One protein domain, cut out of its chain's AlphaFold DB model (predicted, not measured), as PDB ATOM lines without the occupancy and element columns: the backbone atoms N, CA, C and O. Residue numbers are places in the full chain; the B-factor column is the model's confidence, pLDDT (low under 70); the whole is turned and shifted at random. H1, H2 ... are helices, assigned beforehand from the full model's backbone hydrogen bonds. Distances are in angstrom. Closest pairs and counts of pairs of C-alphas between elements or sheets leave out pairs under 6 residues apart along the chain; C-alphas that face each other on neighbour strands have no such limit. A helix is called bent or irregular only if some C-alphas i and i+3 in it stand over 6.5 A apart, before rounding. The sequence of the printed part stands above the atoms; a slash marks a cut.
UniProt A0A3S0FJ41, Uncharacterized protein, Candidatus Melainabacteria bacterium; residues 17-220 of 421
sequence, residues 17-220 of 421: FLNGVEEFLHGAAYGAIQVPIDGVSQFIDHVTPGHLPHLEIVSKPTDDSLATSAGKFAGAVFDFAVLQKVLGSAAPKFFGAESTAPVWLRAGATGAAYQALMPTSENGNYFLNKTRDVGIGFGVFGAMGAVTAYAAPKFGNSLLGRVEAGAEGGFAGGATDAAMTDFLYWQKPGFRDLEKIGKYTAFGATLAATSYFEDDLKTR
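What this domain is: This is residues 17 to 220 of the 421 residues of an uncharacterized protein of Candidatus Melainabacteria bacterium (UniProt A0A3S0FJ41). Four helices, H3 to H6, fold back one on the next in a zigzag, and H2 crosses H3 and H6, the first and last of the four, packing on H6 with its residues 73 to 81 and on H3 with its residues 80 to 87 to close a loose round of five helices. The bent helix H1 lies at the outside, its first arm H1a packed along the first part of H2, and a long link, residues 48 to 65, leads back from H1 to H2. The printed part has 204 residues with six named helices, H1 to H6 in order, and no named strand; the class is all helix. The whole is compact, with a radius of gyration of the C-alphas of 17.5 A, and spans 51 by 47 by 38 A.

Where its parts are: H1, residues 17 to 47, begins with C-alpha 17 at (-58.240, 16.711, 154.572). By its hydrogen bonds it was assigned as one helix, but it is bent: C-alphas 32 and 35 are 6.5 A apart. Its arms are H1a, residues 17 to 32, and H1b, residues 35 to 47, at a shallow tilt of 29 degrees. H2, residues 66 to 94, is 39.4 A long, with a kink of 37 degrees near residue 88, and is only just irregular: C-alphas 89 and 92 are 6.9 A apart. H3 is residues 103 to 117. H4, residues 126 to 155, is 41.6 A long, with a kink of 28 degrees near residue 149, and is only just irregular: C-alphas 150 and 153 are 6.8 A apart. H5, residues 159 to 185, is 37.4 A long. H6, residues 192 to 220, is 42.3 A long and ends with C-alpha 220 at (-38.638, 44.046, 151.664).

How they stand to each other: H1a touches residues 67 to 79 of H2, the closest C-alphas being those of Ala 28 and Gly 71, 4.1 A apart. They run the same way at a shallow tilt of 33 degrees, only just short of steep. Residues 36 to 40 of H1b touch residues 116 to 117 of H3, closest at the C-alphas of Pro 36 and Leu 117, 5.3 A. H2 and H3 are the hubs, each touching three other helices. Residues 80 to 87 of H2 touch H3 at a steep tilt of 63 degrees, closest at the C-alphas of Gln 84 and Thr 110, 5.8 A. Residues 73 to 81 of H2 touch residues 203 to 207 of H6 at a steep tilt of 60 degrees, closest at the C-alphas of Val 77 and Leu 207, 6.4 A. H3 and H4 form a helical hairpin, with the closest C-alphas, Gly 108 and Phe 138, 3.9 A apart. H4 and H5 form another, with Met 144 and Gly 169 closest, their C-alphas 4.0 A apart. H5 and H6 form a third, with the C-alphas of Gly 170 and Thr 201 closest, 3.8 A. H2 and H5 are apart. Every O i to N i+4 pair is within hydrogen-bond range in H1a, H1b, H3, H5 and H6; in H2 it is 23 of 25 and in H4 24 of 26.

The domain as a whole: The C-alphas farthest apart, those of Pro 49 and Lys 154, are 53.2 A apart. The printed part has no cut. The link H1 to H2 is long, and the link H4 to H5 is tight. The mean pLDDT of the printed part is 80.6; 19 residues are under 70, among them residues 88 to 100.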
ATOM      1  N   PHE A  17     -58.936  15.534 155.132       51.06
ATOM      2  CA  PHE A  17     -58.240  16.711 154.572       51.06
ATOM      3  C   PHE A  17     -56.809  16.428 154.065       51.06
ATOM      4  O   PHE A  17     -56.369  17.028 153.087       51.06
ATOM      5  N   LEU A  18     -56.096  15.489 154.699       60.34
ATOM      6  CA  LEU A  18     -54.753  15.064 154.293       60.34
ATOM      7  C   LEU A  18     -54.724  14.380 152.914       60.34
ATOM      8  O   LEU A  18     -53.806  14.656 152.149       60.34
ATOM      9  N   ASN A  19     -55.754  13.604 152.554       70.06
ATOM     10  CA  ASN A  19     -55.864  12.991 151.224       70.06
ATOM     11  C   ASN A  19     -56.017  14.067 150.142       70.06
ATOM     12  O   ASN A  19     -55.385  13.990 149.097       70.06
ATOM     13  N   GLY A  20     -56.775  15.134 150.423       71.56
ATOM     14  CA  GLY A  20     -56.920  16.257 149.494       71.56
ATOM     15  C   GLY A  20     -55.615  17.031 149.260       71.56
ATOM     16  O   GLY A  20     -55.363  17.488 148.149       71.56
ATOM     17  N   VAL A  21     -54.760  17.172 150.279       71.88
ATOM     18  CA  VAL A  21     -53.444  17.821 150.127       71.88
ATOM     19  C   VAL A  21     -52.480  16.936 149.339       71.88
ATOM     20  O   VAL A  21     -51.768  17.442 148.474       71.88
ATOM     21  N   GLU A  22     -52.462  15.631 149.608       79.94
ATOM     22  CA  GLU A  22     -51.640  14.678 148.860       79.94
ATOM     23  C   GLU A  22     -52.054  14.620 147.384       79.94
ATOM     24  O   GLU A  22     -51.207  14.759 146.507       79.94
ATOM     25  N   GLU A  23     -53.356  14.542 147.098       81.56
ATOM     26  CA  GLU A  23     -53.912  14.616 145.741       81.56
ATOM     27  C   GLU A  23     -53.549  15.926 145.029       81.56
ATOM     28  O   GLU A  23     -53.191  15.926 143.849       81.56
ATOM     29  N   PHE A  24     -53.594  17.053 145.744       81.31
ATOM     30  CA  PHE A  24     -53.170  18.344 145.209       81.31
ATOM     31  C   PHE A  24     -51.672  18.361 144.875       81.31
ATOM     32  O   PHE A  24     -51.297  18.749 143.769       81.31
ATOM     33  N   LEU A  25     -50.808  17.936 145.802       79.31
ATOM     34  CA  LEU A  25     -49.358  17.916 145.592       79.31
ATOM     35  C   LEU A  25     -48.968  16.947 144.476       79.31
ATOM     36  O   LEU A  25     -48.135  17.288 143.638       79.31
ATOM     37  N   HIS A  26     -49.603  15.777 144.425       85.44
ATOM     38  CA  HIS A  26     -49.399  14.808 143.360       85.44
ATOM     39  C   HIS A  26     -49.852  15.372 142.008       85.44
ATOM     40  O   HIS A  26     -49.100  15.319 141.036       85.44
ATOM     41  N   GLY A  27     -51.030  16.002 141.952       84.88
ATOM     42  CA  GLY A  27     -51.501  16.706 140.762       84.88
ATOM     43  C   GLY A  27     -50.529  17.797 140.307       84.88
ATOM     44  O   GLY A  27     -50.242  17.891 139.116       84.88
ATOM     45  N   ALA A  28     -49.986  18.586 141.239       83.69
ATOM     46  CA  ALA A  28     -49.024  19.646 140.945       83.69
ATOM     47  C   ALA A  28     -47.694  19.104 140.423       83.69
ATOM     48  O   ALA A  28     -47.203  19.596 139.410       83.69
ATOM     49  N   ALA A  29     -47.149  18.064 141.056       82.69
ATOM     50  CA  ALA A  29     -45.937  17.397 140.596       82.69
ATOM     51  C   ALA A  29     -46.133  16.769 139.209       82.69
ATOM     52  O   ALA A  29     -45.294  16.950 138.331       82.69
ATOM     53  N   TYR A  30     -47.265  16.098 138.974       89.69
ATOM     54  CA  TYR A  30     -47.594  15.539 137.664       89.69
ATOM     55  C   TYR A  30     -47.683  16.638 136.595       89.69
ATOM     56  O   TYR A  30     -47.076  16.521 135.533       89.69
ATOM     57  N   GLY A  31     -48.392  17.732 136.891       85.19
ATOM     58  CA  GLY A  31     -48.552  18.862 135.975       85.19
ATOM     59  C   GLY A  31     -47.243  19.584 135.648       85.19
ATOM     60  O   GLY A  31     -47.057  19.956 134.496       85.19
ATOM     61  N   ALA A  32     -46.354  19.752 136.632       83.56
ATOM     62  CA  ALA A  32     -45.100  20.494 136.479       83.56
ATOM     63  C   ALA A  32     -43.921  19.656 135.943       83.56
ATOM     64  O   ALA A  32     -42.944  20.181 135.420       83.56
ATOM     65  N   ILE A  33     -43.956  18.334 136.131       85.06
ATOM     66  CA  ILE A  33     -42.819  17.458 135.814       85.06
ATOM     67  C   ILE A  33     -43.185  16.494 134.696       85.06
ATOM     68  O   ILE A  33     -42.521  16.470 133.660       85.06
ATOM     69  N   GLN A  34     -44.242  15.702 134.884       90.69
ATOM     70  CA  GLN A  34     -44.561  14.627 133.950       90.69
ATOM     71  C   GLN A  34     -45.110  15.162 132.626       90.69
ATOM     72  O   GLN A  34     -44.651  14.740 131.570       90.69
ATOM     73  N   VAL A  35     -46.034  16.130 132.654       89.62
ATOM     74  CA  VAL A  35     -46.664  16.650 131.425       89.62
ATOM     75  C   VAL A  35     -45.643  17.269 130.446       89.62
ATOM     76  O   VAL A  35     -45.703  16.936 129.260       89.62
ATOM     77  N   PRO A  36     -44.674  18.108 130.873       86.38
ATOM     78  CA  PRO A  36     -43.616  18.579 129.976       86.38
ATOM     79  C   PRO A  36     -42.725  17.453 129.431       86.38
ATOM     80  O   PRO A  36     -42.348  17.478 128.258       86.38
ATOM     81  N   ILE A  37     -42.389  16.453 130.256       88.06
ATOM     82  CA  ILE A  37     -41.590  15.292 129.828       88.06
ATOM     83  C   ILE A  37     -42.338  14.495 128.761       88.06
ATOM     84  O   ILE A  37     -41.738  14.127 127.749       88.06
ATOM     85  N   ASP A  38     -43.639  14.279 128.948       90.50
ATOM     86  CA  ASP A  38     -44.497  13.603 127.980       90.50
ATOM     87  C   ASP A  38     -44.522  14.370 126.653       90.50
ATOM     88  O   ASP A  38     -44.361  13.772 125.591       90.50
ATOM     89  N   GLY A  39     -44.652  15.701 126.688       88.00
ATOM     90  CA  GLY A  39     -44.658  16.521 125.476       88.00
ATOM     91  C   GLY A  39     -43.317  16.540 124.734       88.00
ATOM     92  O   GLY A  39     -43.299  16.469 123.502       88.00
ATOM     93  N   VAL A  40     -42.190  16.577 125.454       87.50
ATOM     94  CA  VAL A  40     -40.846  16.459 124.857       87.50
ATOM     95  C   VAL A  40     -40.625  15.065 124.274       87.50
ATOM     96  O   VAL A  40     -40.124  14.948 123.156       87.50
ATOM     97  N   SER A  41     -41.030  14.015 124.990       88.81
ATOM     98  CA  SER A  41     -40.925  12.632 124.514       88.81
ATOM     99  C   SER A  41     -41.755  12.436 123.245       88.81
ATOM    100  O   SER A  41     -41.225  11.983 122.234       88.81
ATOM    101  N   GLN A  42     -43.002  12.918 123.245       90.31
ATOM    102  CA  GLN A  42     -43.887  12.891 122.080       90.31
ATOM    103  C   GLN A  42     -43.273  13.612 120.869       90.31
ATOM    104  O   GLN A  42     -43.409  13.148 119.737       90.31
ATOM    105  N   PHE A  43     -42.594  14.743 121.086       88.75
ATOM    106  CA  PHE A  43     -41.880  15.440 120.018       88.75
ATOM    107  C   PHE A  43     -40.728  14.598 119.464       88.75
ATOM    108  O   PHE A  43     -40.639  14.430 118.248       88.75
ATOM    109  N   ILE A  44     -39.872  14.052 120.335       87.31
ATOM    110  CA  ILE A  44     -38.715  13.235 119.939       87.31
ATOM    111  C   ILE A  44     -39.158  11.999 119.150       87.31
ATOM    112  O   ILE A  44     -38.555  11.705 118.116       87.31
ATOM    113  N   ASP A  45     -40.242  11.347 119.564       88.81
ATOM    114  CA  ASP A  45     -40.814  10.185 118.874       88.81
ATOM    115  C   ASP A  45     -41.291  10.509 117.449       88.81
ATOM    116  O   ASP A  45     -41.309   9.637 116.583       88.81
ATOM    117  N   HIS A  46     -41.659  11.768 117.180       87.69
ATOM    118  CA  HIS A  46     -42.079  12.222 115.853       87.69
ATOM    119  C   HIS A  46     -40.930  12.773 114.997       87.69
ATOM    120  O   HIS A  46     -41.051  12.797 113.768       87.69
ATOM    121  N   VAL A  47     -39.827  13.237 115.600       88.31
ATOM    122  CA  VAL A  47     -38.657  13.758 114.860       88.31
ATOM    123  C   VAL A  47     -37.512  12.758 114.731       88.31
ATOM    124  O   VAL A  47     -36.601  12.979 113.932       88.31
ATOM    125  N   THR A  48     -37.542  11.657 115.481       85.81
ATOM    126  CA  THR A  48     -36.534  10.597 115.417       85.81
ATOM    127  C   THR A  48     -37.175   9.232 115.152       85.81
ATOM    128  O   THR A  48     -38.296   8.981 115.574       85.81
ATOM    129  N   PRO A  49     -36.476   8.318 114.458       74.88
ATOM    130  CA  PRO A  49     -36.976   6.962 114.212       74.88
ATOM    131  C   PRO A  49     -36.919   6.049 115.450       74.88
ATOM    132  O   PRO A  49     -37.359   4.905 115.379       74.88
ATOM    133  N   GLY A  50     -36.327   6.509 116.557       74.12
ATOM    134  CA  GLY A  50     -36.259   5.762 117.805       74.12
ATOM    135  C   GLY A  50     -37.353   6.235 118.746       74.12
ATOM    136  O   GLY A  50     -37.287   7.362 119.219       74.12
ATOM    137  N   HIS A  51     -38.323   5.372 119.034       78.56
ATOM    138  CA  HIS A  51     -39.267   5.631 120.116       78.56
ATOM    139  C   HIS A  51     -38.506   5.638 121.440       78.56
ATOM    140  O   HIS A  51     -37.822   4.661 121.773       78.56
ATOM    141  N   LEU A  52     -38.595   6.737 122.181       79.25
ATOM    142  CA  LEU A  52     -38.066   6.784 123.530       79.25
ATOM    143  C   LEU A  52     -38.877   5.833 124.419       79.25
ATOM    144  O   LEU A  52     -40.097   5.723 124.274       79.25
ATOM    145  N   PRO A  53     -38.228   5.126 125.360       78.25
ATOM    146  CA  PRO A  53     -38.972   4.412 126.383       78.25
ATOM    147  C   PRO A  53     -39.814   5.422 127.166       78.25
ATOM    148  O   PRO A  53     -39.306   6.468 127.573       78.25
ATOM    149  N   HIS A  54     -41.093   5.104 127.378       77.75
ATOM    150  CA  HIS A  54     -41.975   5.950 128.171       77.75
ATOM    151  C   HIS A  54     -41.398   6.099 129.585       77.75
ATOM    152  O   HIS A  54     -41.233   5.109 130.303       77.75
ATOM    153  N   LEU A  55     -41.037   7.329 129.948       82.94
ATOM    154  CA  LEU A  55     -40.433   7.653 131.233       82.94
ATOM    155  C   LEU A  55     -41.498   8.258 132.147       82.94
ATOM    156  O   LEU A  55     -41.810   9.441 132.044       82.94
ATOM    157  N   GLU A  56     -42.029   7.449 133.057       87.81
ATOM    158  CA  GLU A  56     -42.961   7.895 134.095       87.81
ATOM    159  C   GLU A  56     -42.169   8.197 135.378       87.81
ATOM    160  O   GLU A  56     -41.744   7.290 136.092       87.81
ATOM    161  N   ILE A  57     -41.909   9.482 135.640       88.62
ATOM    162  CA  ILE A  57     -41.260   9.964 136.873       88.62
ATOM    163  C   ILE A  57     -42.311  10.214 137.954       88.62
ATOM    164  O   ILE A  57     -42.104   9.870 139.118       88.62
ATOM    165  N   VAL A  58     -43.430  10.829 137.569       89.38
ATOM    166  CA  VAL A  58     -44.579  11.066 138.444       89.38
ATOM    167  C   VAL A  58     -45.783  10.419 137.793       89.38
ATOM    168  O   VAL A  58     -46.085  10.705 136.635       89.38
ATOM    169  N   SER A  59     -46.466   9.549 138.528       89.19
ATOM    170  CA  SER A  59     -47.568   8.808 137.947       89.19
ATOM    171  C   SER A  59     -48.771   9.691 137.661       89.19
ATOM    172  O   SER A  59     -49.006  10.719 138.300       89.19
ATOM    173  N   LYS A  60     -49.556   9.306 136.653       89.69
ATOM    174  CA  LYS A  60     -50.801  10.019 136.373       89.69
ATOM    175  C   LYS A  60     -51.758   9.841 137.559       89.69
ATOM    176  O   LYS A  60     -52.041   8.700 137.928       89.69
ATOM    177  N   PRO A  61     -52.324  10.929 138.115       85.81
ATOM    178  CA  PRO A  61     -53.315  10.814 139.175       85.81
ATOM    179  C   PRO A  61     -54.495   9.941 138.734       85.81
ATOM    180  O   PRO A  61     -55.037  10.132 137.643       85.81
ATOM    181  N   THR A  62     -54.876   8.986 139.581       82.06
ATOM    182  CA  THR A  62     -55.929   7.997 139.301       82.06
ATOM    183  C   THR A  62     -57.332   8.594 139.308       82.06
ATOM    184  O   THR A  62     -58.212   8.073 138.628       82.06
ATOM    185  N   ASP A  63     -57.528   9.703 140.023       81.19
ATOM    186  CA  ASP A  63     -58.805  10.397 140.150       81.19
ATOM    187  C   ASP A  63     -58.700  11.847 139.665       81.19
ATOM    188  O   ASP A  63     -57.808  12.593 140.064       81.19
ATOM    189  N   ASP A  64     -59.665  12.295 138.859       77.44
ATOM    190  CA  ASP A  64     -59.838  13.716 138.523       77.44
ATOM    191  C   ASP A  64     -60.641  14.432 139.621       77.44
ATOM    192  O   ASP A  64     -61.669  15.072 139.381       77.44
ATOM    193  N   SER A  65     -60.177  14.302 140.867       82.81
ATOM    194  CA  SER A  65     -60.730  15.063 141.983       82.81
ATOM    195  C   SER A  65     -60.504  16.566 141.771       82.81
ATOM    196  O   SER A  65     -59.632  17.003 141.006       82.81
ATOM    197  N   LEU A  66     -61.290  17.394 142.463       73.69
ATOM    198  CA  LEU A  66     -61.113  18.846 142.415       73.69
ATOM    199  C   LEU A  66     -59.729  19.255 142.947       73.69
ATOM    200  O   LEU A  66     -59.106  20.154 142.387       73.69
ATOM    201  N   ALA A  67     -59.224  18.550 143.965       71.69
ATOM    202  CA  ALA A  67     -57.887  18.752 144.516       71.69
ATOM    203  C   ALA A  67     -56.793  18.415 143.497       71.69
ATOM    204  O   ALA A  67     -55.918  19.241 143.250       71.69
ATOM    205  N   THR A  68     -56.891  17.263 142.830       82.12
ATOM    206  CA  THR A  68     -55.964  16.869 141.760       82.12
ATOM    207  C   THR A  68     -55.975  17.866 140.604       82.12
ATOM    208  O   THR A  68     -54.924  18.251 140.092       82.12
ATOM    209  N   SER A  69     -57.161  18.321 140.194       78.69
ATOM    210  CA  SER A  69     -57.319  19.310 139.123       78.69
ATOM    211  C   SER A  69     -56.698  20.658 139.497       78.69
ATOM    212  O   SER A  69     -55.979  21.249 138.692       78.69
ATOM    213  N   ALA A  70     -56.927  21.121 140.730       73.50
ATOM    214  CA  ALA A  70     -56.297  22.323 141.271       73.50
ATOM    215  C   ALA A  70     -54.773  22.165 141.401       73.50
ATOM    216  O   ALA A  70     -54.033  23.108 141.132       73.50
ATOM    217  N   GLY A  71     -54.304  20.967 141.750       75.62
ATOM    218  CA  GLY A  71     -52.892  20.604 141.789       75.62
ATOM    219  C   GLY A  71     -52.241  20.736 140.419       75.62
ATOM    220  O   GLY A  71     -51.335  21.545 140.248       75.62
ATOM    221  N   LYS A  72     -52.758  20.010 139.415       84.75
ATOM    222  CA  LYS A  72     -52.289  20.069 138.013       84.75
ATOM    223  C   LYS A  72     -52.195  21.510 137.516       84.75
ATOM    224  O   LYS A  72     -51.227  21.898 136.869       84.75
ATOM    225  N   PHE A  73     -53.191  22.312 137.871       79.31
ATOM    226  CA  PHE A  73     -53.240  23.726 137.551       79.31
ATOM    227  C   PHE A  73     -52.148  24.555 138.242       79.31
ATOM    228  O   PHE A  73     -51.492  25.362 137.589       79.31
ATOM    229  N   ALA A  74     -51.913  24.344 139.538       74.06
ATOM    230  CA  ALA A  74     -50.829  25.003 140.264       74.06
ATOM    231  C   ALA A  74     -49.447  24.634 139.697       74.06
ATOM    232  O   ALA A  74     -48.593  25.509 139.559       74.06
ATOM    233  N   GLY A  75     -49.254  23.369 139.306       80.94
ATOM    234  CA  GLY A  75     -48.047  22.916 138.609       80.94
ATOM    235  C   GLY A  75     -47.815  23.671 137.296       80.94
ATOM    236  O   GLY A  75     -46.736  24.213 137.078       80.94
ATOM    237  N   ALA A  76     -48.861  23.825 136.479       80.88
ATOM    238  CA  ALA A  76     -48.792  24.597 135.237       80.88
ATOM    239  C   ALA A  76     -48.449  26.085 135.460       80.88
ATOM    240  O   ALA A  76     -47.684  26.669 134.692       80.88
ATOM    241  N   VAL A  77     -48.987  26.711 136.518       79.12
ATOM    242  CA  VAL A  77     -48.632  28.095 136.897       79.12
ATOM    243  C   VAL A  77     -47.147  28.194 137.257       79.12
ATOM    244  O   VAL A  77     -46.481  29.147 136.846       79.12
ATOM    245  N   PHE A  78     -46.622  27.217 138.000       78.81
ATOM    246  CA  PHE A  78     -45.214  27.180 138.391       78.81
ATOM    247  C   PHE A  78     -44.286  27.052 137.176       78.81
ATOM    248  O   PHE A  78     -43.381  27.873 137.017       78.81
ATOM    249  N   ASP A  79     -44.552  26.103 136.277       78.56
ATOM    250  CA  ASP A  79     -43.776  25.924 135.044       78.56
ATOM    251  C   ASP A  79     -43.783  27.174 134.175       78.56
ATOM    252  O   ASP A  79     -42.742  27.605 133.674       78.56
ATOM    253  N   PHE A  80     -44.953  27.797 134.024       78.81
ATOM    254  CA  PHE A  80     -45.076  29.031 133.266       78.81
ATOM    255  C   PHE A  80     -44.235  30.157 133.883       78.81
ATOM    256  O   PHE A  80     -43.528  30.863 133.160       78.81
ATOM    257  N   ALA A  81     -44.245  30.303 135.213       77.88
ATOM    258  CA  ALA A  81     -43.428  31.292 135.913       77.88
ATOM    259  C   ALA A  81     -41.919  31.024 135.746       77.88
ATOM    260  O   ALA A  81     -41.141  31.957 135.519       77.88
ATOM    261  N   VAL A  82     -41.494  29.757 135.802       77.69
ATOM    262  CA  VAL A  82     -40.099  29.357 135.554       77.69
ATOM    263  C   VAL A  82     -39.694  29.664 134.111       77.69
ATOM    264  O   VAL A  82     -38.673  30.320 133.891       77.69
ATOM    265  N   LEU A  83     -40.507  29.277 133.124       78.94
ATOM    266  CA  LEU A  83     -40.262  29.576 131.710       78.94
ATOM    267  C   LEU A  83     -40.201  31.079 131.451       78.94
ATOM    268  O   LEU A  83     -39.315  31.538 130.734       78.94
ATOM    269  N   GLN A  84     -41.083  31.862 132.071       75.44
ATOM    270  CA  GLN A  84     -41.070  33.315 131.961       75.44
ATOM    271  C   GLN A  84     -39.761  33.915 132.493       75.44
ATOM    272  O   GLN A  84     -39.237  34.854 131.889       75.44
ATOM    273  N   LYS A  85     -39.191  33.370 133.576       76.94
ATOM    274  CA  LYS A  85     -37.882  33.793 134.105       76.94
ATOM    275  C   LYS A  85     -36.733  33.387 133.184       76.94
ATOM    276  O   LYS A  85     -35.889  34.226 132.866       76.94
ATOM    277  N   VAL A  86     -36.714  32.139 132.712       73.12
ATOM    278  CA  VAL A  86     -35.677  31.642 131.789       73.12
ATOM    279  C   VAL A  86     -35.697  32.446 130.491       73.12
ATOM    280  O   VAL A  86     -34.674  33.007 130.097       73.12
ATOM    281  N   LEU A  87     -36.866  32.599 129.869       73.50
ATOM    282  CA  LEU A  87     -37.031  33.402 128.660       73.50
ATOM    283  C   LEU A  87     -36.777  34.880 128.921       73.50
ATOM    284  O   LEU A  87     -36.179  35.528 128.076       73.50
ATOM    285  N   GLY A  88     -37.144  35.416 130.085       67.06
ATOM    286  CA  GLY A  88     -36.810  36.784 130.481       67.06
ATOM    287  C   GLY A  88     -35.300  37.022 130.573       67.06
ATOM    288  O   GLY A  88     -34.815  38.056 130.121       67.06
ATOM    289  N   SER A  89     -34.543  36.044 131.079       66.94
ATOM    290  CA  SER A  89     -33.074  36.094 131.135       66.94
ATOM    291  C   SER A  89     -32.411  35.900 129.764       66.94
ATOM    292  O   SER A  89     -31.335  36.440 129.502       66.94
ATOM    293  N   ALA A  90     -33.067  35.162 128.862       63.72
ATOM    294  CA  ALA A  90     -32.610  34.929 127.497       63.72
ATOM    295  C   ALA A  90     -33.093  36.005 126.505       63.72
ATOM    296  O   ALA A  90     -32.499  36.165 125.439       63.72
ATOM    297  N   ALA A  91     -34.132  36.775 126.843       59.84
ATOM    298  CA  ALA A  91     -34.748  37.782 125.983       59.84
ATOM    299  C   ALA A  91     -33.756  38.845 125.481       59.84
ATOM    300  O   ALA A  91     -33.808  39.144 124.290       59.84
ATOM    301  N   PRO A  92     -32.791  39.342 126.283       56.00
ATOM    302  CA  PRO A  92     -31.748  40.238 125.779       56.00
ATOM    303  C   PRO A  92     -30.868  39.614 124.682       56.00
ATOM    304  O   PRO A  92     -30.278  40.325 123.877       56.00
ATOM    305  N   LYS A  93     -30.763  38.280 124.630       60.62
ATOM    306  CA  LYS A  93     -29.990  37.560 123.606       60.62
ATOM    307  C   LYS A  93     -30.813  37.261 122.352       60.62
ATOM    308  O   LYS A  93     -30.269  37.316 121.257       60.62
ATOM    309  N   PHE A  94     -32.106  36.965 122.503       55.94
ATOM    310  CA  PHE A  94     -32.998  36.641 121.379       55.94
ATOM    311  C   PHE A  94     -33.612  37.873 120.705       55.94
ATOM    312  O   PHE A  94     -33.751  37.899 119.487       55.94
ATOM    313  N   PHE A  95     -33.964  38.895 121.484       58.84
ATOM    314  CA  PHE A  95     -34.618  40.117 121.007       58.84
ATOM    315  C   PHE A  95     -33.681  41.340 121.007       58.84
ATOM    316  O   PHE A  95     -34.109  42.438 120.659       58.84
ATOM    317  N   GLY A  96     -32.405  41.155 121.369       52.09
ATOM    318  CA  GLY A  96     -31.397  42.213 121.478       52.09
ATOM    319  C   GLY A  96     -31.302  42.828 122.881       52.09
ATOM    320  O   GLY A  96     -32.265  42.819 123.651       52.09
ATOM    321  N   ALA A  97     -30.117  43.359 123.213       42.16
ATOM    322  CA  ALA A  97     -29.726  43.787 124.565       42.16
ATOM    323  C   ALA A  97     -30.583  44.926 125.163       42.16
ATOM    324  O   ALA A  97     -30.517  45.174 126.363       42.16
ATOM    325  N   GLU A  98     -31.433  45.562 124.351       48.16
ATOM    326  CA  GLU A  98     -32.374  46.619 124.736       48.16
ATOM    327  C   GLU A  98     -33.830  46.255 124.407       48.16
ATOM    328  O   GLU A  98     -34.598  47.102 123.960       48.16
ATOM    329  N   SER A  99     -34.235  44.990 124.548       48.72
ATOM    330  CA  SER A  99     -35.592  44.564 124.189       48.72
ATOM    331  C   SER A  99     -36.678  45.313 124.996       48.72
ATOM    332  O   SER A  99     -37.172  44.845 126.024       48.72
ATOM    333  N   THR A 100     -37.131  46.439 124.441       60.62
ATOM    334  CA  THR A 100     -38.352  47.205 124.736       60.62
ATOM    335  C   THR A 100     -39.610  46.482 124.244       60.62
ATOM    336  O   THR A 100     -40.676  47.087 124.123       60.62
ATOM    337  N   ALA A 101     -39.500  45.177 123.957       70.38
ATOM    338  CA  ALA A 101     -40.584  44.357 123.453       70.38
ATOM    339  C   ALA A 101     -41.846  44.552 124.318       70.38
ATOM    340  O   ALA A 101     -41.783  44.397 125.553       70.38
ATOM    341  N   PRO A 102     -42.992  44.883 123.693       81.19
ATOM    342  CA  PRO A 102     -44.250  45.060 124.404       81.19
ATOM    343  C   PRO A 102     -44.560  43.861 125.305       81.19
ATOM    344  O   PRO A 102     -44.227  42.722 124.972       81.19
ATOM    345  N   VAL A 103     -45.208  44.104 126.448       82.69
ATOM    346  CA  VAL A 103     -45.521  43.056 127.441       82.69
ATOM    347  C   VAL A 103     -46.277  41.886 126.806       82.69
ATOM    348  O   VAL A 103     -45.936  40.733 127.057       82.69
ATOM    349  N   TRP A 104     -47.232  42.175 125.918       85.38
ATOM    350  CA  TRP A 104     -48.001  41.160 125.198       85.38
ATOM    351  C   TRP A 104     -47.125  40.264 124.311       85.38
ATOM    352  O   TRP A 104     -47.353  39.064 124.245       85.38
ATOM    353  N   LEU A 105     -46.088  40.810 123.668       84.44
ATOM    354  CA  LEU A 105     -45.218  40.034 122.783       84.44
ATOM    355  C   LEU A 105     -44.353  39.060 123.588       84.44
ATOM    356  O   LEU A 105     -44.202  37.902 123.208       84.44
ATOM    357  N   ARG A 106     -43.827  39.518 124.731       82.88
ATOM    358  CA  ARG A 106     -43.073  38.666 125.660       82.88
ATOM    359  C   ARG A 106     -43.957  37.578 126.260       82.88
ATOM    360  O   ARG A 106     -43.559  36.421 126.268       82.88
ATOM    361  N   ALA A 107     -45.160  37.937 126.705       85.19
ATOM    362  CA  ALA A 107     -46.117  36.979 127.246       85.19
ATOM    363  C   ALA A 107     -46.540  35.943 126.191       85.19
ATOM    364  O   ALA A 107     -46.537  34.749 126.478       85.19
ATOM    365  N   GLY A 108     -46.800  36.373 124.953       88.19
ATOM    366  CA  GLY A 108     -47.084  35.475 123.837       88.19
ATOM    367  C   GLY A 108     -45.915  34.540 123.521       88.19
ATOM    368  O   GLY A 108     -46.116  33.339 123.373       88.19
ATOM    369  N   ALA A 109     -44.676  35.037 123.490       87.69
ATOM    370  CA  ALA A 109     -43.502  34.186 123.289       87.69
ATOM    371  C   ALA A 109     -43.349  33.128 124.399       87.69
ATOM    372  O   ALA A 109     -43.064  31.968 124.101       87.69
ATOM    373  N   THR A 110     -43.605  33.491 125.661       86.25
ATOM    374  CA  THR A 110     -43.648  32.528 126.773       86.25
ATOM    375  C   THR A 110     -44.759  31.500 126.581       86.25
ATOM    376  O   THR A 110     -44.517  30.310 126.749       86.25
ATOM    377  N   GLY A 111     -45.953  31.928 126.166       88.06
ATOM    378  CA  GLY A 111     -47.069  31.032 125.861       88.06
ATOM    379  C   GLY A 111     -46.768  30.046 124.734       88.06
ATOM    380  O   GLY A 111     -47.084  28.863 124.845       88.06
ATOM    381  N   ALA A 112     -46.108  30.514 123.676       89.50
ATOM    382  CA  ALA A 112     -45.645  29.682 122.571       89.50
ATOM    383  C   ALA A 112     -44.634  28.628 123.045       89.50
ATOM    384  O   ALA A 112     -44.769  27.452 122.715       89.50
ATOM    385  N   ALA A 113     -43.648  29.038 123.848       87.81
ATOM    386  CA  ALA A 113     -42.647  28.132 124.405       87.81
ATOM    387  C   ALA A 113     -43.267  27.106 125.363       87.81
ATOM    388  O   ALA A 113     -42.941  25.926 125.282       87.81
ATOM    389  N   TYR A 114     -44.199  27.533 126.218       88.19
ATOM    390  CA  TYR A 114     -44.951  26.642 127.097       88.19
ATOM    391  C   TYR A 114     -45.702  25.580 126.284       88.19
ATOM    392  O   TYR A 114     -45.496  24.387 126.490       88.19
ATOM    393  N   GLN A 115     -46.488  25.982 125.279       89.94
ATOM    394  CA  GLN A 115     -47.217  25.028 124.431       89.94
ATOM    395  C   GLN A 115     -46.297  24.157 123.564       89.94
ATOM    396  O   GLN A 115     -46.641  23.022 123.231       89.94
ATOM    397  N   ALA A 116     -45.091  24.624 123.234       88.62
ATOM    398  CA  ALA A 116     -44.087  23.803 122.561       88.62
ATOM    399  C   ALA A 116     -43.598  22.634 123.437       88.62
ATOM    400  O   ALA A 116     -43.219  21.599 122.891       88.62
ATOM    401  N   LEU A 117     -43.691  22.741 124.763       87.88
ATOM    402  CA  LEU A 117     -43.327  21.674 125.702       87.88
ATOM    403  C   LEU A 117     -44.503  20.769 126.087       87.88
ATOM    404  O   LEU A 117     -44.280  19.671 126.574       87.88
ATOM    405  N   MET A 118     -45.743  21.194 125.843       89.25
ATOM    406  CA  MET A 118     -46.939  20.432 126.217       89.25
ATOM    407  C   MET A 118     -47.291  19.352 125.178       89.25
ATOM    408  O   MET A 118     -47.080  19.564 123.982       89.25
ATOM    409  N   PRO A 119     -47.845  18.198 125.577       89.69
ATOM    410  CA  PRO A 119     -48.314  17.195 124.625       89.69
ATOM    411  C   PRO A 119     -49.463  17.743 123.761       89.69
ATOM    412  O   PRO A 119     -50.256  18.567 124.214       89.69
ATOM    413  N   THR A 120     -49.561  17.277 122.514       92.44
ATOM    414  CA  THR A 120     -50.624  17.644 121.559       92.44
ATOM    415  C   THR A 120     -51.400  16.411 121.087       92.44
ATOM    416  O   THR A 120     -51.025  15.265 121.346       92.44
ATOM    417  N   SER A 121     -52.512  16.639 120.390       89.31
ATOM    418  CA  SER A 121     -53.334  15.580 119.806       89.31
ATOM    419  C   SER A 121     -52.587  14.836 118.697       89.31
ATOM    420  O   SER A 121     -52.166  15.435 117.706       89.31
ATOM    421  N   GLU A 122     -52.550  13.509 118.798       85.31
ATOM    422  CA  GLU A 122     -52.027  12.618 117.749       85.31
ATOM    423  C   GLU A 122     -53.051  12.319 116.651       85.31
ATOM    424  O   GLU A 122     -52.725  11.763 115.605       85.31
ATOM    425  N   ASN A 123     -54.305  12.728 116.849       86.38
ATOM    426  CA  ASN A 123     -55.321  12.607 115.814       86.38
ATOM    427  C   ASN A 123     -55.001  13.579 114.667       86.38
ATOM    428  O   ASN A 123     -55.210  14.791 114.784       86.38
ATOM    429  N   GLY A 124     -54.511  13.041 113.548       86.00
ATOM    430  CA  GLY A 124     -54.183  13.800 112.342       86.00
ATOM    431  C   GLY A 124     -52.686  14.080 112.197       86.00
ATOM    432  O   GLY A 124     -51.852  13.232 112.492       86.00
ATOM    433  N   ASN A 125     -52.332  15.256 111.671       90.38
ATOM    434  CA  ASN A 125     -50.932  15.640 111.482       90.38
ATOM    435  C   ASN A 125     -50.381  16.276 112.768       90.38
ATOM    436  O   ASN A 125     -50.748  17.405 113.100       90.38
ATOM    437  N   TYR A 126     -49.475  15.563 113.445       90.56
ATOM    438  CA  TYR A 126     -48.819  16.004 114.679       90.56
ATOM    439  C   TYR A 126     -48.230  17.416 114.570       90.56
ATOM    440  O   TYR A 126     -48.566  18.286 115.366       90.56
ATOM    441  N   PHE A 127     -47.400  17.685 113.556       90.94
ATOM    442  CA  PHE A 127     -46.734  18.983 113.411       90.94
ATOM    443  C   PHE A 127     -47.721  20.119 113.140       90.94
ATOM    444  O   PHE A 127     -47.499  21.244 113.589       90.94
ATOM    445  N   LEU A 128     -48.827  19.842 112.446       91.44
ATOM    446  CA  LEU A 128     -49.892  20.822 112.247       91.44
ATOM    447  C   LEU A 128     -50.614  21.131 113.564       91.44
ATOM    448  O   LEU A 128     -50.809  22.304 113.876       91.44
ATOM    449  N   ASN A 129     -50.976  20.105 114.340       90.62
ATOM    450  CA  ASN A 129     -51.615  20.271 115.650       90.62
ATOM    451  C   ASN A 129     -50.683  21.007 116.620       90.62
ATOM    452  O   ASN A 129     -51.066  22.015 117.204       90.62
ATOM    453  N   LYS A 130     -49.408  20.612 116.673       92.44
ATOM    454  CA  LYS A 130     -48.384  21.271 117.486       92.44
ATOM    455  C   LYS A 130     -48.215  22.744 117.122       92.44
ATOM    456  O   LYS A 130     -48.162  23.599 117.998       92.44
ATOM    457  N   THR A 131     -48.162  23.053 115.826       91.38
ATOM    458  CA  THR A 131     -48.055  24.437 115.337       91.38
ATOM    459  C   THR A 131     -49.282  25.263 115.720       91.38
ATOM    460  O   THR A 131     -49.144  26.419 116.124       91.38
ATOM    461  N   ARG A 132     -50.483  24.676 115.630       93.06
ATOM    462  CA  ARG A 132     -51.729  25.314 116.076       93.06
ATOM    463  C   ARG A 132     -51.696  25.592 117.572       93.06
ATOM    464  O   ARG A 132     -51.966  26.723 117.955       93.06
ATOM    465  N   ASP A 133     -51.297  24.622 118.385       91.38
ATOM    466  CA  ASP A 133     -51.236  24.764 119.844       91.38
ATOM    467  C   ASP A 133     -50.209  25.818 120.270       91.38
ATOM    468  O   ASP A 133     -50.501  26.655 121.120       91.38
ATOM    469  N   VAL A 134     -49.041  25.862 119.622       91.75
ATOM    470  CA  VAL A 134     -48.046  26.931 119.819       91.75
ATOM    471  C   VAL A 134     -48.625  28.300 119.450       91.75
ATOM    472  O   VAL A 134     -48.447  29.266 120.196       91.75
ATOM    473  N   GLY A 135     -49.350  28.395 118.332       92.12
ATOM    474  CA  GLY A 135     -50.031  29.623 117.916       92.12
ATOM    475  C   GLY A 135     -51.124  30.064 118.894       92.12
ATOM    476  O   GLY A 135     -51.210  31.247 119.221       92.12
ATOM    477  N   ILE A 136     -51.919  29.119 119.405       91.25
ATOM    478  CA  ILE A 136     -52.920  29.351 120.455       91.25
ATOM    479  C   ILE A 136     -52.224  29.850 121.719       91.25
ATOM    480  O   ILE A 136     -52.600  30.897 122.234       91.25
ATOM    481  N   GLY A 137     -51.162  29.181 122.172       89.75
ATOM    482  CA  GLY A 137     -50.356  29.621 123.312       89.75
ATOM    483  C   GLY A 137     -49.873  31.057 123.152       89.75
ATOM    484  O   GLY A 137     -50.043  31.876 124.055       89.75
ATOM    485  N   PHE A 138     -49.344  31.403 121.980       93.06
ATOM    486  CA  PHE A 138     -48.942  32.777 121.699       93.06
ATOM    487  C   PHE A 138     -50.098  33.771 121.844       93.06
ATOM    488  O   PHE A 138     -49.959  34.783 122.534       93.06
ATOM    489  N   GLY A 139     -51.240  33.492 121.211       89.44
ATOM    490  CA  GLY A 139     -52.401  34.380 121.243       89.44
ATOM    491  C   GLY A 139     -52.980  34.543 122.646       89.44
ATOM    492  O   GLY A 139     -53.180  35.669 123.097       89.44
ATOM    493  N   VAL A 140     -53.178  33.433 123.358       91.50
ATOM    494  CA  VAL A 140     -53.729  33.384 124.720       91.50
ATOM    495  C   VAL A 140     -52.892  34.221 125.668       91.50
ATOM    496  O   VAL A 140     -53.386  35.189 126.247       91.50
ATOM    497  N   PHE A 141     -51.607  33.902 125.799       89.25
ATOM    498  CA  PHE A 141     -50.755  34.591 126.759       89.25
ATOM    499  C   PHE A 141     -50.409  36.011 126.304       89.25
ATOM    500  O   PHE A 141     -50.235  36.895 127.143       89.25
ATOM    501  N   GLY A 142     -50.392  36.275 124.994       89.88
ATOM    502  CA  GLY A 142     -50.297  37.630 124.463       89.88
ATOM    503  C   GLY A 142     -51.486  38.500 124.871       89.88
ATOM    504  O   GLY A 142     -51.287  39.604 125.381       89.88
ATOM    505  N   ALA A 143     -52.711  37.988 124.730       89.19
ATOM    506  CA  ALA A 143     -53.928  38.669 125.166       89.19
ATOM    507  C   ALA A 143     -53.942  38.891 126.686       89.19
ATOM    508  O   ALA A 143     -54.195  40.014 127.131       89.19
ATOM    509  N   MET A 144     -53.581  37.867 127.471       89.31
ATOM    510  CA  MET A 144     -53.428  37.994 128.926       89.31
ATOM    511  C   MET A 144     -52.448  39.114 129.282       89.31
ATOM    512  O   MET A 144     -52.792  40.026 130.030       89.31
ATOM    513  N   GLY A 145     -51.248  39.097 128.696       85.44
ATOM    514  CA  GLY A 145     -50.217  40.101 128.948       85.44
ATOM    515  C   GLY A 145     -50.640  41.515 128.544       85.44
ATOM    516  O   GLY A 145     -50.328  42.467 129.259       85.44
ATOM    517  N   ALA A 146     -51.368  41.673 127.433       88.06
ATOM    518  CA  ALA A 146     -51.885  42.966 126.984       88.06
ATOM    519  C   ALA A 146     -52.910  43.550 127.967       88.06
ATOM    520  O   ALA A 146     -52.793  44.709 128.369       88.06
ATOM    521  N   VAL A 147     -53.898  42.745 128.367       87.12
ATOM    522  CA  VAL A 147     -54.980  43.179 129.258       87.12
ATOM    523  C   VAL A 147     -54.460  43.422 130.668       87.12
ATOM    524  O   VAL A 147     -54.733  44.479 131.234       87.12
ATOM    525  N   THR A 148     -53.625  42.531 131.207       82.25
ATOM    526  CA  THR A 148     -53.005  42.749 132.519       82.25
ATOM    527  C   THR A 148     -52.120  43.996 132.516       82.25
ATOM    528  O   THR A 148     -52.189  44.773 133.463       82.25
ATOM    529  N   ALA A 149     -51.346  44.267 131.456       83.62
ATOM    530  CA  ALA A 149     -50.557  45.502 131.363       83.62
ATOM    531  C   ALA A 149     -51.428  46.770 131.296       83.62
ATOM    532  O   ALA A 149     -51.024  47.816 131.800       83.62
ATOM    533  N   TYR A 150     -52.619  46.685 130.699       85.62
ATOM    534  CA  TYR A 150     -53.585  47.783 130.667       85.62
ATOM    535  C   TYR A 150     -54.294  47.995 132.019       85.62
ATOM    536  O   TYR A 150     -54.551  49.136 132.410       85.62
ATOM    537  N   ALA A 151     -54.594  46.915 132.743       80.31
ATOM    538  CA  ALA A 151     -55.273  46.948 134.038       80.31
ATOM    539  C   ALA A 151     -54.320  47.260 135.213       80.31
ATOM    540  O   ALA A 151     -54.716  47.914 136.180       80.31
ATOM    541  N   ALA A 152     -53.047  46.865 135.122       75.31
ATOM    542  CA  ALA A 152     -52.064  47.009 136.198       75.31
ATOM    543  C   ALA A 152     -51.873  48.452 136.710       75.31
ATOM    544  O   ALA A 152     -51.814  48.623 137.925       75.31
ATOM    545  N   PRO A 153     -51.848  49.517 135.883       75.81
ATOM    546  CA  PRO A 153     -51.765  50.890 136.390       75.81
ATOM    547  C   PRO A 153     -52.985  51.331 137.213       75.81
ATOM    548  O   PRO A 153     -52.877  52.258 138.011       75.81
ATOM    549  N   LYS A 154     -54.149  50.696 137.013       76.44
ATOM    550  CA  LYS A 154     -55.405  51.042 137.697       76.44
ATOM    551  C   LYS A 154     -55.572  50.295 139.018       76.44
ATOM    552  O   LYS A 154     -56.119  50.857 139.960       76.44
ATOM    553  N   PHE A 155     -55.076  49.060 139.090       74.94
ATOM    554  CA  PHE A 155     -55.359  48.146 140.202       74.94
ATOM    555  C   PHE A 155     -54.094  47.558 140.868       74.94
ATOM    556  O   PHE A 155     -54.158  46.967 141.939       74.94
ATOM    557  N   GLY A 156     -52.901  47.755 140.307       64.50
ATOM    558  CA  GLY A 156     -51.693  46.993 140.658       64.50
ATOM    559  C   GLY A 156     -50.999  47.327 141.985       64.50
ATOM    560  O   GLY A 156     -49.975  46.710 142.295       64.50
ATOM    561  N   ASN A 157     -51.524  48.276 142.764       74.69
ATOM    562  CA  ASN A 157     -50.911  48.727 144.021       74.69
ATOM    563  C   ASN A 157     -51.284  47.865 145.237       74.69
ATOM    564  O   ASN A 157     -50.664  47.993 146.290       74.69
ATOM    565  N   SER A 158     -52.285  46.992 145.116       80.38
ATOM    566  CA  SER A 158     -52.699  46.063 146.171       80.38
ATOM    567  C   SER A 158     -52.706  44.626 145.651       80.38
ATOM    568  O   SER A 158     -52.813  44.398 144.446       80.38
ATOM    569  N   LEU A 159     -52.615  43.646 146.559       77.19
ATOM    570  CA  LEU A 159     -52.753  42.228 146.205       77.19
ATOM    571  C   LEU A 159     -54.073  41.983 145.466       77.19
ATOM    572  O   LEU A 159     -54.071  41.379 144.399       77.19
ATOM    573  N   LEU A 160     -55.180  42.500 146.011       78.12
ATOM    574  CA  LEU A 160     -56.508  42.323 145.428       78.12
ATOM    575  C   LEU A 160     -56.586  42.911 144.017       78.12
ATOM    576  O   LEU A 160     -57.023  42.223 143.103       78.12
ATOM    577  N   GLY A 161     -56.093  44.130 143.808       76.00
ATOM    578  CA  GLY A 161     -56.177  44.745 142.490       76.00
ATOM    579  C   GLY A 161     -55.215  44.125 141.461       76.00
ATOM    580  O   GLY A 161     -55.523  44.085 140.271       76.00
ATOM    581  N   ARG A 162     -54.086  43.538 141.886       81.00
ATOM    582  CA  ARG A 162     -53.279  42.680 141.000       81.00
ATOM    583  C   ARG A 162     -53.997  41.385 140.649       81.00
ATOM    584  O   ARG A 162     -53.967  40.993 139.490       81.00
ATOM    585  N   VAL A 163     -54.648  40.744 141.619       79.38
ATOM    586  CA  VAL A 163     -55.466  39.545 141.391       79.38
ATOM    587  C   VAL A 163     -56.599  39.844 140.411       79.38
ATOM    588  O   VAL A 163     -56.805  39.061 139.493       79.38
ATOM    589  N   GLU A 164     -57.272  40.988 140.538       75.56
ATOM    590  CA  GLU A 164     -58.308  41.443 139.602       75.56
ATOM    591  C   GLU A 164     -57.737  41.689 138.197       75.56
ATOM    592  O   GLU A 164     -58.237  41.121 137.229       75.56
ATOM    593  N   ALA A 165     -56.632  42.433 138.071       80.88
ATOM    594  CA  ALA A 165     -55.960  42.650 136.783       80.88
ATOM    595  C   ALA A 165     -55.449  41.340 136.145       80.88
ATOM    596  O   ALA A 165     -55.421  41.189 134.918       80.88
ATOM    597  N   GLY A 166     -55.034  40.387 136.977       85.19
ATOM    598  CA  GLY A 166     -54.676  39.033 136.577       85.19
ATOM    599  C   GLY A 166     -55.887  38.240 136.104       85.19
ATOM    600  O   GLY A 166     -55.820  37.612 135.054       85.19
ATOM    601  N   ALA A 167     -57.002  38.301 136.832       81.25
ATOM    602  CA  ALA A 167     -58.252  37.638 136.480       81.25
ATOM    603  C   ALA A 167     -58.817  38.169 135.156       81.25
ATOM    604  O   ALA A 167     -59.192  37.377 134.298       81.25
ATOM    605  N   GLU A 168     -58.818  39.488 134.948       81.44
ATOM    606  CA  GLU A 168     -59.220  40.115 133.682       81.44
ATOM    607  C   GLU A 168     -58.308  39.695 132.524       81.44
ATOM    608  O   GLU A 168     -58.788  39.357 131.440       81.44
ATOM    609  N   GLY A 169     -56.993  39.658 132.764       84.94
ATOM    610  CA  GLY A 169     -56.031  39.117 131.807       84.94
ATOM    611  C   GLY A 169     -56.348  37.669 131.462       84.94
ATOM    612  O   GLY A 169     -56.491  37.327 130.291       84.94
ATOM    613  N   GLY A 170     -56.536  36.836 132.481       85.50
ATOM    614  CA  GLY A 170     -56.913  35.435 132.360       85.50
ATOM    615  C   GLY A 170     -58.218  35.218 131.599       85.50
ATOM    616  O   GLY A 170     -58.273  34.370 130.714       85.50
ATOM    617  N   PHE A 171     -59.238  36.033 131.856       86.69
ATOM    618  CA  PHE A 171     -60.493  36.007 131.112       86.69
ATOM    619  C   PHE A 171     -60.259  36.279 129.622       86.69
ATOM    620  O   PHE A 171     -60.742  35.527 128.773       86.69
ATOM    621  N   ALA A 172     -59.473  37.309 129.292       84.25
ATOM    622  CA  ALA A 172     -59.123  37.620 127.908       84.25
ATOM    623  C   ALA A 172     -58.322  36.486 127.244       84.25
ATOM    624  O   ALA A 172     -58.582  36.142 126.088       84.25
ATOM    625  N   GLY A 173     -57.399  35.865 127.982       85.31
ATOM    626  CA  GLY A 173     -56.673  34.671 127.551       85.31
ATOM    627  C   GLY A 173     -57.600  33.504 127.237       85.31
ATOM    628  O   GLY A 173     -57.529  32.940 126.152       85.31
ATOM    629  N   GLY A 174     -58.520  33.185 128.144       85.62
ATOM    630  CA  GLY A 174     -59.469  32.093 127.961       85.62
ATOM    631  C   GLY A 174     -60.444  32.326 126.809       85.62
ATOM    632  O   GLY A 174     -60.736  31.400 126.056       85.62
ATOM    633  N   ALA A 175     -60.901  33.567 126.618       86.81
ATOM    634  CA  ALA A 175     -61.732  33.927 125.470       86.81
ATOM    635  C   ALA A 175     -60.952  33.809 124.150       86.81
ATOM    636  O   ALA A 175     -61.488  33.326 123.153       86.81
ATOM    637  N   THR A 176     -59.670  34.193 124.156       88.69
ATOM    638  CA  THR A 176     -58.774  34.019 123.007       88.69
ATOM    639  C   THR A 176     -58.527  32.540 122.714       88.69
ATOM    640  O   THR A 176     -58.569  32.148 121.552       88.69
ATOM    641  N   ASP A 177     -58.338  31.702 123.739       89.69
ATOM    642  CA  ASP A 177     -58.170  30.252 123.576       89.69
ATOM    643  C   ASP A 177     -59.406  29.628 122.919       89.69
ATOM    644  O   ASP A 177     -59.284  28.920 121.920       89.69
ATOM    645  N   ALA A 178     -60.601  29.926 123.437       87.06
ATOM    646  CA  ALA A 178     -61.857  29.439 122.870       87.06
ATOM    647  C   ALA A 178     -61.996  29.845 121.392       87.06
ATOM    648  O   ALA A 178     -62.142  28.986 120.524       87.06
ATOM    649  N   ALA A 179     -61.825  31.136 121.086       86.06
ATOM    650  CA  ALA A 179     -61.949  31.645 119.722       86.06
ATOM    651  C   ALA A 179     -60.906  31.049 118.757       86.06
ATOM    652  O   ALA A 179     -61.235  30.699 117.622       86.06
ATOM    653  N   MET A 180     -59.646  30.923 119.186       87.81
ATOM    654  CA  MET A 180     -58.589  30.353 118.348       87.81
ATOM    655  C   MET A 180     -58.736  28.842 118.188       87.81
ATOM    656  O   MET A 180     -58.474  28.335 117.101       87.81
ATOM    657  N   THR A 181     -59.181  28.127 119.224       85.81
ATOM    658  CA  THR A 181     -59.474  26.690 119.137       85.81
ATOM    659  C   THR A 181     -60.599  26.448 118.135       85.81
ATOM    660  O   THR A 181     -60.424  25.657 117.209       85.81
ATOM    661  N   ASP A 182     -61.711  27.175 118.255       85.19
ATOM    662  CA  ASP A 182     -62.844  27.074 117.332       85.19
ATOM    663  C   ASP A 182     -62.425  27.349 115.888       85.19
ATOM    664  O   ASP A 182     -62.763  26.592 114.975       85.19
ATOM    665  N   PHE A 183     -61.623  28.396 115.679       86.00
ATOM    666  CA  PHE A 183     -61.142  28.770 114.355       86.00
ATOM    667  C   PHE A 183     -60.149  27.755 113.765       86.00
ATOM    668  O   PHE A 183     -60.296  27.344 112.614       86.00
ATOM    669  N   LEU A 184     -59.134  27.341 114.530       86.62
ATOM    670  CA  LEU A 184     -58.035  26.504 114.034       86.62
ATOM    671  C   LEU A 184     -58.393  25.015 113.958       86.62
ATOM    672  O   LEU A 184     -57.806  24.297 113.144       86.62
ATOM    673  N   TYR A 185     -59.352  24.559 114.767       83.69
ATOM    674  CA  TYR A 185     -59.831  23.175 114.791       83.69
ATOM    675  C   TYR A 185     -61.238  22.996 114.197       83.69
ATOM    676  O   TYR A 185     -61.763  21.884 114.232       83.69
ATOM    677  N   TRP A 186     -61.837  24.050 113.627       83.88
ATOM    678  CA  TRP A 186     -63.202  24.044 113.077       83.88
ATOM    679  C   TRP A 186     -64.257  23.511 114.059       83.88
ATOM    680  O   TRP A 186     -65.181  22.786 113.678       83.88
ATOM    681  N   GLN A 187     -64.115  23.856 115.337       78.81
ATOM    682  CA  GLN A 187     -65.081  23.493 116.371       78.81
ATOM    683  C   GLN A 187     -66.198  24.542 116.452       78.81
ATOM    684  O   GLN A 187     -66.057  25.672 115.984       78.81
ATOM    685  N   LYS A 188     -67.367  24.128 116.957       77.00
ATOM    686  CA  LYS A 188     -68.481  25.049 117.211       77.00
ATOM    687  C   LYS A 188     -68.371  25.574 118.645       77.00
ATOM    688  O   LYS A 188     -68.173  24.734 119.527       77.00
ATOM    689  N   PRO A 189     -68.666  26.865 118.876       71.31
ATOM    690  CA  PRO A 189     -68.720  27.423 120.222       71.31
ATOM    691  C   PRO A 189     -69.684  26.628 121.109       71.31
ATOM    692  O   PRO A 189     -70.772  26.238 120.663       71.31
ATOM    693  N   GLY A 190     -69.317  26.393 122.367       70.06
ATOM    694  CA  GLY A 190     -70.104  25.579 123.291       70.06
ATOM    695  C   GLY A 190     -69.814  25.823 124.772       70.06
ATOM    696  O   GLY A 190     -68.938  26.581 125.160       70.06
ATOM    697  N   PHE A 191     -70.549  25.133 125.652       59.16
ATOM    698  CA  PHE A 191     -70.419  25.283 127.115       59.16
ATOM    699  C   PHE A 191     -69.010  24.997 127.665       59.16
ATOM    700  O   PHE A 191     -68.655  25.508 128.725       59.16
ATOM    701  N   ARG A 192     -68.197  24.209 126.946       64.62
ATOM    702  CA  ARG A 192     -66.793  23.937 127.299       64.62
ATOM    703  C   ARG A 192     -65.924  25.200 127.264       64.62
ATOM    704  O   ARG A 192     -64.927  25.258 127.980       64.62
ATOM    705  N   ASP A 193     -66.344  26.224 126.527       75.81
ATOM    706  CA  ASP A 193     -65.631  27.497 126.434       75.81
ATOM    707  C   ASP A 193     -65.732  28.286 127.738       75.81
ATOM    708  O   ASP A 193     -64.764  28.921 128.141       75.81
ATOM    709  N   LEU A 194     -66.849  28.183 128.471       73.94
ATOM    710  CA  LEU A 194     -67.011  28.849 129.769       73.94
ATOM    711  C   LEU A 194     -66.116  28.237 130.848       73.94
ATOM    712  O   LEU A 194     -65.529  28.964 131.647       73.94
ATOM    713  N   GLU A 195     -65.983  26.910 130.865       76.88
ATOM    714  CA  GLU A 195     -65.072  26.225 131.786       76.88
ATOM    715  C   GLU A 195     -63.614  26.594 131.485       76.88
ATOM    716  O   GLU A 195     -62.844  26.909 132.395       76.88
ATOM    717  N   LYS A 196     -63.249  26.608 130.199       78.88
ATOM    718  CA  LYS A 196     -61.924  27.011 129.724       78.88
ATOM    719  C   LYS A 196     -61.622  28.464 130.098       78.88
ATOM    720  O   LYS A 196     -60.582  28.729 130.699       78.88
ATOM    721  N   ILE A 197     -62.556  29.383 129.848       81.62
ATOM    722  CA  ILE A 197     -62.454  30.786 130.269       81.62
ATOM    723  C   ILE A 197     -62.260  30.879 131.783       81.62
ATOM    724  O   ILE A 197     -61.323  31.532 132.231       81.62
ATOM    725  N   GLY A 198     -63.075  30.175 132.574       74.81
ATOM    726  CA  GLY A 198     -62.952  30.150 134.032       74.81
ATOM    727  C   GLY A 198     -61.577  29.676 134.514       74.81
ATOM    728  O   GLY A 198     -61.001  30.290 135.413       74.81
ATOM    729  N   LYS A 199     -61.012  28.640 133.879       82.62
ATOM    730  CA  LYS A 199     -59.661  28.136 134.175       82.62
ATOM    731  C   LYS A 199     -58.587  29.186 133.895       82.62
ATOM    732  O   LYS A 199     -57.753  29.427 134.763       82.62
ATOM    733  N   TYR A 200     -58.614  29.858 132.743       84.00
ATOM    734  CA  TYR A 200     -57.627  30.909 132.464       84.00
ATOM    735  C   TYR A 200     -57.818  32.155 133.331       84.00
ATOM    736  O   TYR A 200     -56.824  32.740 133.751       84.00
ATOM    737  N   THR A 201     -59.054  32.531 133.674       79.25
ATOM    738  CA  THR A 201     -59.338  33.589 134.659       79.25
ATOM    739  C   THR A 201     -58.680  33.273 135.997       79.25
ATOM    740  O   THR A 201     -57.934  34.095 136.526       79.25
ATOM    741  N   ALA A 202     -58.889  32.059 136.518       76.69
ATOM    742  CA  ALA A 202     -58.207  31.605 137.725       76.69
ATOM    743  C   ALA A 202     -56.679  31.622 137.546       76.69
ATOM    744  O   ALA A 202     -55.958  31.957 138.479       76.69
ATOM    745  N   PHE A 203     -56.179  31.329 136.341       84.25
ATOM    746  CA  PHE A 203     -54.744  31.180 136.087       84.25
ATOM    747  C   PHE A 203     -54.075  32.539 136.169       84.25
ATOM    748  O   PHE A 203     -53.084  32.711 136.873       84.25
ATOM    749  N   GLY A 204     -54.658  33.526 135.488       81.81
ATOM    750  CA  GLY A 204     -54.188  34.899 135.535       81.81
ATOM    751  C   GLY A 204     -54.275  35.483 136.946       81.81
ATOM    752  O   GLY A 204     -53.329  36.133 137.388       81.81
ATOM    753  N   ALA A 205     -55.350  35.192 137.686       79.62
ATOM    754  CA  ALA A 205     -55.505  35.600 139.083       79.62
ATOM    755  C   ALA A 205     -54.394  35.023 139.981       79.62
ATOM    756  O   ALA A 205     -53.753  35.763 140.731       79.62
ATOM    757  N   THR A 206     -54.127  33.717 139.879       79.69
ATOM    758  CA  THR A 206     -53.074  33.044 140.649       79.69
ATOM    759  C   THR A 206     -51.688  33.543 140.256       79.69
ATOM    760  O   THR A 206     -50.907  33.889 141.138       79.69
ATOM    761  N   LEU A 207     -51.388  33.661 138.960       82.12
ATOM    762  CA  LEU A 207     -50.100  34.168 138.482       82.12
ATOM    763  C   LEU A 207     -49.839  35.598 138.984       82.12
ATOM    764  O   LEU A 207     -48.733  35.919 139.424       82.12
ATOM    765  N   ALA A 208     -50.867  36.451 138.977       80.19
ATOM    766  CA  ALA A 208     -50.759  37.806 139.497       80.19
ATOM    767  C   ALA A 208     -50.540  37.833 141.017       80.19
ATOM    768  O   ALA A 208     -49.691  38.599 141.483       80.19
ATOM    769  N   ALA A 209     -51.222  36.972 141.780       77.88
ATOM    770  CA  ALA A 209     -50.973  36.809 143.213       77.88
ATOM    771  C   ALA A 209     -49.522  36.381 143.484       77.88
ATOM    772  O   ALA A 209     -48.843  36.997 144.304       77.88
ATOM    773  N   THR A 210     -49.015  35.385 142.752       75.94
ATOM    774  CA  THR A 210     -47.623  34.931 142.872       75.94
ATOM    775  C   THR A 210     -46.647  36.070 142.580       75.94
ATOM    776  O   THR A 210     -45.735  36.300 143.370       75.94
ATOM    777  N   SER A 211     -46.879  36.855 141.522       75.25
ATOM    778  CA  SER A 211     -46.024  38.009 141.202       75.25
ATOM    779  C   SER A 211     -46.047  39.103 142.278       75.25
ATOM    780  O   SER A 211     -45.032  39.752 142.514       75.25
ATOM    781  N   TYR A 212     -47.183  39.306 142.962       76.56
ATOM    782  CA  TYR A 212     -47.278  40.248 144.079       76.56
ATOM    783  C   TYR A 212     -46.390  39.817 145.245       76.56
ATOM    784  O   TYR A 212     -45.654  40.638 145.784       76.56
ATOM    785  N   PHE A 213     -46.437  38.535 145.618       71.56
ATOM    786  CA  PHE A 213     -45.591  38.015 146.689       71.56
ATOM    787  C   PHE A 213     -44.107  38.082 146.323       71.56
ATOM    788  O   PHE A 213     -43.298  38.441 147.174       71.56
ATOM    789  N   GLU A 214     -43.742  37.804 145.068       73.56
ATOM    790  CA  GLU A 214     -42.361  37.974 144.599       73.56
ATOM    791  C   GLU A 214     -41.889  39.436 144.701       73.56
ATOM    792  O   GLU A 214     -40.797  39.695 145.213       73.56
ATOM    793  N   ASP A 215     -42.714  40.398 144.276       76.75
ATOM    794  CA  ASP A 215     -42.394  41.827 144.351       76.75
ATOM    795  C   ASP A 215     -42.342  42.353 145.795       76.75
ATOM    796  O   ASP A 215     -41.461  43.154 146.118       76.75
ATOM    797  N   ASP A 216     -43.252  41.917 146.674       73.31
ATOM    798  CA  ASP A 216     -43.253  42.275 148.102       73.31
ATOM    799  C   ASP A 216     -41.992  41.739 148.789       73.31
ATOM    800  O   ASP A 216     -41.280  42.495 149.452       73.31
ATOM    801  N   LEU A 217     -41.647  40.467 148.557       67.50
ATOM    802  CA  LEU A 217     -40.417  39.867 149.075       67.50
ATOM    803  C   LEU A 217     -39.175  40.613 148.577       67.50
ATOM    804  O   LEU A 217     -38.306  40.963 149.378       67.50
ATOM    805  N   LYS A 218     -39.113  40.929 147.279       75.50
ATOM    806  CA  LYS A 218     -38.007  41.699 146.696       75.50
ATOM    807  C   LYS A 218     -37.925  43.113 147.273       75.50
ATOM    808  O   LYS A 218     -36.837  43.591 147.574       75.50
ATOM    809  N   THR A 219     -39.056  43.788 147.455       76.12
ATOM    810  CA  THR A 219     -39.098  45.149 148.008       76.12
ATOM    811  C   THR A 219     -38.639  45.167 149.462       76.12
ATOM    812  O   THR A 219     -37.843  46.024 149.844       76.12
ATOM    813  N   ARG A 220     -39.088  44.203 150.273       70.81
ATOM    814  CA  ARG A 220     -38.638  44.046 151.664       70.81
ATOM    815  C   ARG A 220     -37.143  43.778 151.740       70.81
ATOM    816  O   ARG A 220     -36.469  44.399 152.555       70.81
TER     817      ARG A 220